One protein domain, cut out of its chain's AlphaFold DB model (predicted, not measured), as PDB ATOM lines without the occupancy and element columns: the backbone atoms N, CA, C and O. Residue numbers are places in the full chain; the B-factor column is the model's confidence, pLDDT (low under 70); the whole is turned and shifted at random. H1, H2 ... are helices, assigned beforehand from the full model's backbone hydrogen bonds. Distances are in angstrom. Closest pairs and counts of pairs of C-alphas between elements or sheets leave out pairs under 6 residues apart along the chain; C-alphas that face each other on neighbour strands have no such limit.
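Overview. This is residues 2 to 54 of the 195 residues of the protein "Deoxyhypusine synthase family protein" of Ktedonobacteraceae bacterium (UniProt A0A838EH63). Two small helical lobes stand at opposite ends of a loose, open arch: the longest helix, H3, makes one end, and the short helices H1 and H2, packed crosswise, make the other. Between them the chain runs through residues 23 to 35, a long bowed link with no named element, and after H3 the tail folds back toward that link. The printed part has 53 residues with three named helices, H1, H2 and H3 in that order, and no named strand. The class is all helix, though under half of the residues, 25 of 53, are in named elements. The whole is loose, with a radius of gyration of the C-alphas of 12.9 A and spans of 34 by 23 by 16 A.

Arrangement. H3, residues 36 to 46, touches no helix. It is apart from H2, residues 16 to 22, and from H1, residues 2 to 8. H1 and H2 touch, and their closest C-alphas, those of Gly 2 and Ala 18, are 4.4 A apart. Their lines are about perpendicular, at 90 degrees. In H1, H2 and H3 every O i to N i+4 pair is within hydrogen-bond range.

Along the chain. H3 runs from Ser 36, C-alpha at (138.217, 172.990, 168.819), to Leu 46, C-alpha at (129.403, 166.654, 180.141), 15.7 A from first to last C-alpha. H2 runs from Val 16 to Ala 22, 9.9 A. H1 begins at Gly 2, C-alpha at (127.900, 179.002, 158.218), and ends at Ala 8, 10.0 A on.

Size, cuts and confidence. The two C-alphas farthest apart, those of Trp 23 and Leu 46, are 34.9 A apart. H1 to H2 is a short link of 7 residues, and H2 to H3 a long link of 13. Residues 43 to 48, of which 43 to 46 belong to H3, stand free. The printed part has no cut. Its mean pLDDT is 95.6, and no printed residue is under 70.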
ATOM      1  N   GLY A   2     127.701 177.917 159.199       93.88
ATOM      2  CA  GLY A   2     127.900 179.002 158.218       93.88
ATOM      3  C   GLY A   2     126.807 180.084 158.210       93.88
ATOM      4  O   GLY A   2     127.132 181.264 158.254       93.88
ATOM      5  N   THR A   3     125.525 179.712 158.292       94.94
ATOM      6  CA  THR A   3     124.410 180.677 158.413       94.94
ATOM      7  C   THR A   3     124.509 181.559 159.661       94.94
ATOM      8  O   THR A   3     124.212 182.744 159.606       94.94
ATOM      9  N   GLN A   4     124.971 181.005 160.786       95.19
ATOM     10  CA  GLN A   4     125.173 181.789 162.010       95.19
ATOM     11  C   GLN A   4     126.341 182.770 161.848       95.19
ATOM     12  O   GLN A   4     126.253 183.907 162.301       95.19
ATOM     13  N   LEU A   5     127.402 182.366 161.141       95.94
ATOM     14  CA  LEU A   5     128.521 183.254 160.818       95.94
ATOM     15  C   LEU A   5     128.109 184.389 159.876       95.94
ATOM     16  O   LEU A   5     128.596 185.495 160.054       95.94
ATOM     17  N   LEU A   6     127.200 184.157 158.925       95.31
ATOM     18  CA  LEU A   6     126.654 185.233 158.086       95.31
ATOM     19  C   LEU A   6     125.915 186.293 158.908       95.31
ATOM     20  O   LEU A   6     126.038 187.478 158.619       95.31
ATOM     21  N   ASN A   7     125.167 185.866 159.926       94.94
ATOM     22  CA  ASN A   7     124.323 186.760 160.716       94.94
ATOM     23  C   ASN A   7     125.091 187.498 161.821       94.94
ATOM     24  O   ASN A   7     124.794 188.654 162.104       94.94
ATOM     25  N   ALA A   8     126.037 186.821 162.477       95.94
ATOM     26  CA  ALA A   8     126.672 187.304 163.706       95.94
ATOM     27  C   ALA A   8     128.208 187.214 163.696       95.94
ATOM     28  O   ALA A   8     128.856 187.537 164.691       95.94
ATOM     29  N   GLY A   9     128.812 186.736 162.605       93.00
ATOM     30  CA  GLY A   9     130.260 186.606 162.491       93.00
ATOM     31  C   GLY A   9     130.959 187.954 162.328       93.00
ATOM     32  O   GLY A   9     130.408 188.912 161.791       93.00
ATOM     33  N   VAL A  10     132.219 188.018 162.755       94.62
ATOM     34  CA  VAL A  10     133.086 189.169 162.481       94.62
ATOM     35  C   VAL A  10     133.584 189.063 161.040       94.62
ATOM     36  O   VAL A  10     134.254 188.090 160.701       94.62
ATOM     37  N   LYS A  11     133.270 190.063 160.207       96.06
ATOM     38  CA  LYS A  11     133.648 190.133 158.781       96.06
ATOM     39  C   LYS A  11     133.283 188.858 157.986       96.06
ATOM     40  O   LYS A  11     134.172 188.159 157.482       96.06
ATOM     41  N   PRO A  12     131.985 188.511 157.896       96.00
ATOM     42  CA  PRO A  12     131.518 187.291 157.231       96.00
ATOM     43  C   PRO A  12     131.902 187.199 155.745       96.00
ATOM     44  O   PRO A  12     131.964 186.101 155.189       96.00
ATOM     45  N   GLU A  13     132.206 188.320 155.094       96.31
ATOM     46  CA  GLU A  13     132.702 188.403 153.720       96.31
ATOM     47  C   GLU A  13     134.046 187.689 153.503       96.31
ATOM     48  O   GLU A  13     134.294 187.186 152.408       96.31
ATOM     49  N   TYR A  14     134.883 187.565 154.541       96.56
ATOM     50  CA  TYR A  14     136.178 186.873 154.461       96.56
ATOM     51  C   TYR A  14     136.134 185.420 154.956       96.56
ATOM     52  O   TYR A  14     137.129 184.702 154.868       96.56
ATOM     53  N   SER A  15     134.999 184.961 155.487       96.94
ATOM     54  CA  SER A  15     134.865 183.606 156.024       96.94
ATOM     55  C   SER A  15     134.416 182.616 154.951       96.94
ATOM     56  O   SER A  15     133.308 182.717 154.426       96.94
ATOM     57  N   VAL A  16     135.230 181.585 154.693       96.50
ATOM     58  CA  VAL A  16     134.882 180.488 153.768       96.50
ATOM     59  C   VAL A  16     133.574 179.803 154.174       96.50
ATOM     60  O   VAL A  16     132.732 179.544 153.321       96.50
ATOM     61  N   LEU A  17     133.362 179.555 155.470       96.50
ATOM     62  CA  LEU A  17     132.146 178.905 155.976       96.50
ATOM     63  C   LEU A  17     130.896 179.774 155.783       96.50
ATOM     64  O   LEU A  17     129.828 179.249 155.470       96.50
ATOM     65  N   ALA A  18     131.018 181.089 155.982       97.69
ATOM     66  CA  ALA A  18     129.909 182.015 155.779       97.69
ATOM     67  C   ALA A  18     129.564 182.125 154.287       97.69
ATOM     68  O   ALA A  18     128.405 181.962 153.909       97.69
ATOM     69  N   GLN A  19     130.571 182.304 153.425       97.50
ATOM     70  CA  GLN A  19     130.365 182.379 151.977       97.50
ATOM     71  C   GLN A  19     129.818 181.069 151.402       97.50
ATOM     72  O   GLN A  19     128.892 181.097 150.595       97.50
ATOM     73  N   ALA A  20     130.300 179.915 151.865       97.38
ATOM     74  CA  ALA A  20     129.763 178.622 151.456       97.38
ATOM     75  C   ALA A  20     128.272 178.480 151.803       97.38
ATOM     76  O   ALA A  20     127.492 178.043 150.958       97.38
ATOM     77  N   ALA A  21     127.850 178.937 152.988       97.12
ATOM     78  CA  ALA A  21     126.435 178.961 153.354       97.12
ATOM     79  C   ALA A  21     125.612 179.911 152.469       97.12
ATOM     80  O   ALA A  21     124.526 179.541 152.038       97.12
ATOM     81  N   ALA A  22     126.134 181.098 152.142       96.25
ATOM     82  CA  ALA A  22     125.443 182.050 151.268       96.25
ATOM     83  C   ALA A  22     125.310 181.546 149.816       96.25
ATOM     84  O   ALA A  22     124.467 182.032 149.066       96.25
ATOM     85  N   TRP A  23     126.151 180.590 149.410       96.06
ATOM     86  CA  TRP A  23     126.209 180.048 148.049       96.06
ATOM     87  C   TRP A  23     125.717 178.593 147.967       96.06
ATOM     88  O   TRP A  23     125.923 177.937 146.946       96.06
ATOM     89  N   ASN A  24     125.106 178.077 149.043       97.31
ATOM     90  CA  ASN A  24     124.652 176.688 149.180       97.31
ATOM     91  C   ASN A  24     125.709 175.652 148.752       97.31
ATOM     92  O   ASN A  24     125.412 174.652 148.087       97.31
ATOM     93  N   VAL A  25     126.958 175.893 149.148       97.44
ATOM     94  CA  VAL A  25     128.072 174.956 148.999       97.44
ATOM     95  C   VAL A  25     128.222 174.191 150.316       97.44
ATOM     96  O   VAL A  25     128.521 174.808 151.338       97.44
ATOM     97  N   PRO A  26     128.006 172.866 150.331       97.19
ATOM     98  CA  PRO A  26     128.187 172.084 151.542       97.19
ATOM     99  C   PRO A  26     129.676 171.969 151.887       97.19
ATOM    100  O   PRO A  26     130.531 171.884 151.002       97.19
ATOM    101  N   ILE A  27     129.983 171.959 153.183       97.06
ATOM    102  CA  ILE A  27     131.329 171.743 153.716       97.06
ATOM    103  C   ILE A  27     131.249 170.587 154.702       97.06
ATOM    104  O   ILE A  27     130.463 170.638 155.645       97.06
ATOM    105  N   TYR A  28     132.103 169.592 154.490       96.50
ATOM    106  CA  TYR A  28     132.196 168.398 155.322       96.50
ATOM    107  C   TYR A  28     133.559 168.329 155.999       96.50
ATOM    108  O   TYR A  28     134.549 168.873 155.498       96.50
ATOM    109  N   THR A  29     133.616 167.619 157.119       94.88
ATOM    110  CA  THR A  29     134.866 167.262 157.786       94.88
ATOM    111  C   THR A  29     134.830 165.788 158.142       94.88
ATOM    112  O   THR A  29     133.878 165.294 158.733       94.88
ATOM    113  N   SER A  30     135.885 165.071 157.788       92.75
ATOM    114  CA  SER A  30     136.003 163.639 158.048       92.75
ATOM    115  C   SER A  30     136.348 163.312 159.501       92.75
ATOM    116  O   SER A  30     136.333 162.150 159.902       92.75
ATOM    117  N   SER A  31     136.712 164.314 160.303       93.50
ATOM    118  CA  SER A  31     137.134 164.129 161.695       93.50
ATOM    119  C   SER A  31     136.627 165.284 162.567       93.50
ATOM    120  O   SER A  31     137.418 166.046 163.113       93.50
ATOM    121  N   PRO A  32     135.296 165.454 162.710       92.12
ATOM    122  CA  PRO A  32     134.714 166.607 163.403       92.12
ATOM    123  C   PRO A  32     135.109 166.700 164.885       92.12
ATOM    124  O   PRO A  32     135.210 167.800 165.429       92.12
ATOM    125  N   GLY A  33     135.350 165.553 165.533       93.00
ATOM    126  CA  GLY A  33     135.804 165.485 166.923       93.00
ATOM    127  C   GLY A  33     137.228 166.005 167.133       93.00
ATOM    128  O   GLY A  33     137.513 166.564 168.189       93.00
ATOM    129  N   ASP A  34     138.089 165.892 166.119       94.06
ATOM    130  CA  ASP A  34     139.469 166.388 166.138       94.06
ATOM    131  C   ASP A  34     139.512 167.872 165.741       94.06
ATOM    132  O   ASP A  34     140.008 168.279 164.692       94.06
ATOM    133  N   SER A  35     138.841 168.697 166.542       93.75
ATOM    134  CA  SER A  35     138.773 170.138 166.327       93.75
ATOM    135  C   SER A  35     138.385 170.865 167.608       93.75
ATOM    136  O   SER A  35     137.721 170.307 168.481       93.75
ATOM    137  N   SER A  36     138.690 172.162 167.700       94.81
ATOM    138  CA  SER A  36     138.217 172.990 168.819       94.81
ATOM    139  C   SER A  36     136.686 173.037 168.912       94.81
ATOM    140  O   SER A  36     136.136 173.192 170.001       94.81
ATOM    141  N   ILE A  37     135.973 172.882 167.791       93.06
ATOM    142  CA  ILE A  37     134.509 172.761 167.794       93.06
ATOM    143  C   ILE A  37     134.105 171.435 168.444       93.06
ATOM    144  O   ILE A  37     133.276 171.436 169.351       93.06
ATOM    145  N   GLY A  38     134.733 170.329 168.039       94.88
ATOM    146  CA  GLY A  38     134.533 169.004 168.625       94.88
ATOM    147  C   GLY A  38     134.803 168.982 170.130       94.88
ATOM    148  O   GLY A  38     133.981 168.480 170.889       94.88
ATOM    149  N   MET A  39     135.882 169.628 170.580       95.75
ATOM    150  CA  MET A  39     136.209 169.777 172.004       95.75
ATOM    151  C   MET A  39     135.115 170.526 172.781       95.75
ATOM    152  O   MET A  39     134.743 170.116 173.880       95.75
ATOM    153  N   ASN A  40     134.558 171.601 172.214       95.81
ATOM    154  CA  ASN A  40     133.454 172.333 172.842       95.81
ATOM    155  C   ASN A  40     132.160 171.508 172.889       95.81
ATOM    156  O   ASN A  40     131.447 171.551 173.889       95.81
ATOM    157  N   VAL A  41     131.863 170.735 171.839       95.19
ATOM    158  CA  VAL A  41     130.729 169.797 171.835       95.19
ATOM    159  C   VAL A  41     130.920 168.723 172.908       95.19
ATOM    160  O   VAL A  41     129.989 168.462 173.665       95.19
ATOM    161  N   ALA A  42     132.129 168.170 173.044       95.81
ATOM    162  CA  ALA A  42     132.457 167.195 174.083       95.81
ATOM    163  C   ALA A  42     132.294 167.774 175.498       95.81
ATOM    164  O   ALA A  42     131.690 167.134 176.355       95.81
ATOM    165  N   ARG A  43     132.745 169.015 175.737       97.00
ATOM    166  CA  ARG A  43     132.500 169.727 177.003       97.00
ATOM    167  C   ARG A  43     131.002 169.880 177.275       97.00
ATOM    168  O   ARG A  43     130.544 169.540 178.357       97.00
ATOM    169  N   ASN A  44     130.233 170.343 176.289       97.06
ATOM    170  CA  ASN A  44     128.785 170.515 176.431       97.06
ATOM    171  C   ASN A  44     128.068 169.188 176.725       97.06
ATOM    172  O   ASN A  44     127.036 169.193 177.391       97.06
ATOM    173  N   ALA A  45     128.583 168.059 176.230       97.19
ATOM    174  CA  ALA A  45     128.024 166.744 176.529       97.19
ATOM    175  C   ALA A  45     128.158 166.386 178.021       97.19
ATOM    176  O   ALA A  45     127.234 165.800 178.583       97.19
ATOM    177  N   LEU A  46     129.249 166.797 178.684       97.56
ATOM    178  CA  LEU A  46     129.403 166.654 180.141       97.56
ATOM    179  C   LEU A  46     128.388 167.509 180.917       97.56
ATOM    180  O   LEU A  46     127.927 167.093 181.976       97.56
ATOM    181  N   ASP A  47     127.980 168.646 180.349       98.00
ATOM    182  CA  ASP A  47     126.921 169.514 180.883       98.00
ATOM    183  C   ASP A  47     125.496 168.981 180.570       98.00
ATOM    184  O   ASP A  47     124.499 169.657 180.824       98.00
ATOM    185  N   GLY A  48     125.368 167.777 179.993       97.81
ATOM    186  CA  GLY A  48     124.086 167.139 179.666       97.81
ATOM    187  C   GLY A  48     123.499 167.506 178.298       97.81
ATOM    188  O   GLY A  48     122.352 167.154 178.004       97.81
ATOM    189  N   SER A  49     124.255 168.198 177.436       97.62
ATOM    190  CA  SER A  49     123.824 168.474 176.061       97.62
ATOM    191  C   SER A  49     123.645 167.186 175.256       97.62
ATOM    192  O   SER A  49     124.481 166.287 175.294       97.62
ATOM    193  N   LYS A  50     122.575 167.133 174.455       96.44
ATOM    194  CA  LYS A  50     122.283 166.036 173.513       96.44
ATOM    195  C   LYS A  50     122.755 166.320 172.085       96.44
ATOM    196  O   LYS A  50     122.416 165.569 171.177       96.44
ATOM    197  N   LEU A  51     123.471 167.424 171.864       94.31
ATOM    198  CA  LEU A  51     124.023 167.749 170.552       94.31
ATOM    199  C   LEU A  51     125.059 166.691 170.156       94.31
ATOM    200  O   LEU A  51     126.083 166.548 170.821       94.31
ATOM    201  N   THR A  52     124.809 165.997 169.054       90.00
ATOM    202  CA  THR A  52     125.715 164.997 168.486       90.00
ATOM    203  C   THR A  52     126.206 165.429 167.108       90.00
ATOM    204  O   THR A  52     125.590 166.251 166.430       90.00
ATOM    205  N   LEU A  53     127.352 164.881 166.709       92.62
ATOM    206  CA  LEU A  53     127.899 164.990 165.359       92.62
ATOM    207  C   LEU A  53     127.785 163.603 164.729       92.62
ATOM    208  O   LEU A  53     128.169 162.624 165.368       92.62
ATOM    209  N   ASP A  54     127.261 163.523 163.508       94.50
ATOM    210  CA  ASP A  54     127.049 162.258 162.802       94.50
ATOM    211  C   ASP A  54     127.882 162.203 161.509       94.50
ATOM    212  O   ASP A  54     127.424 162.641 160.453       94.50
TER     213      ASP A  54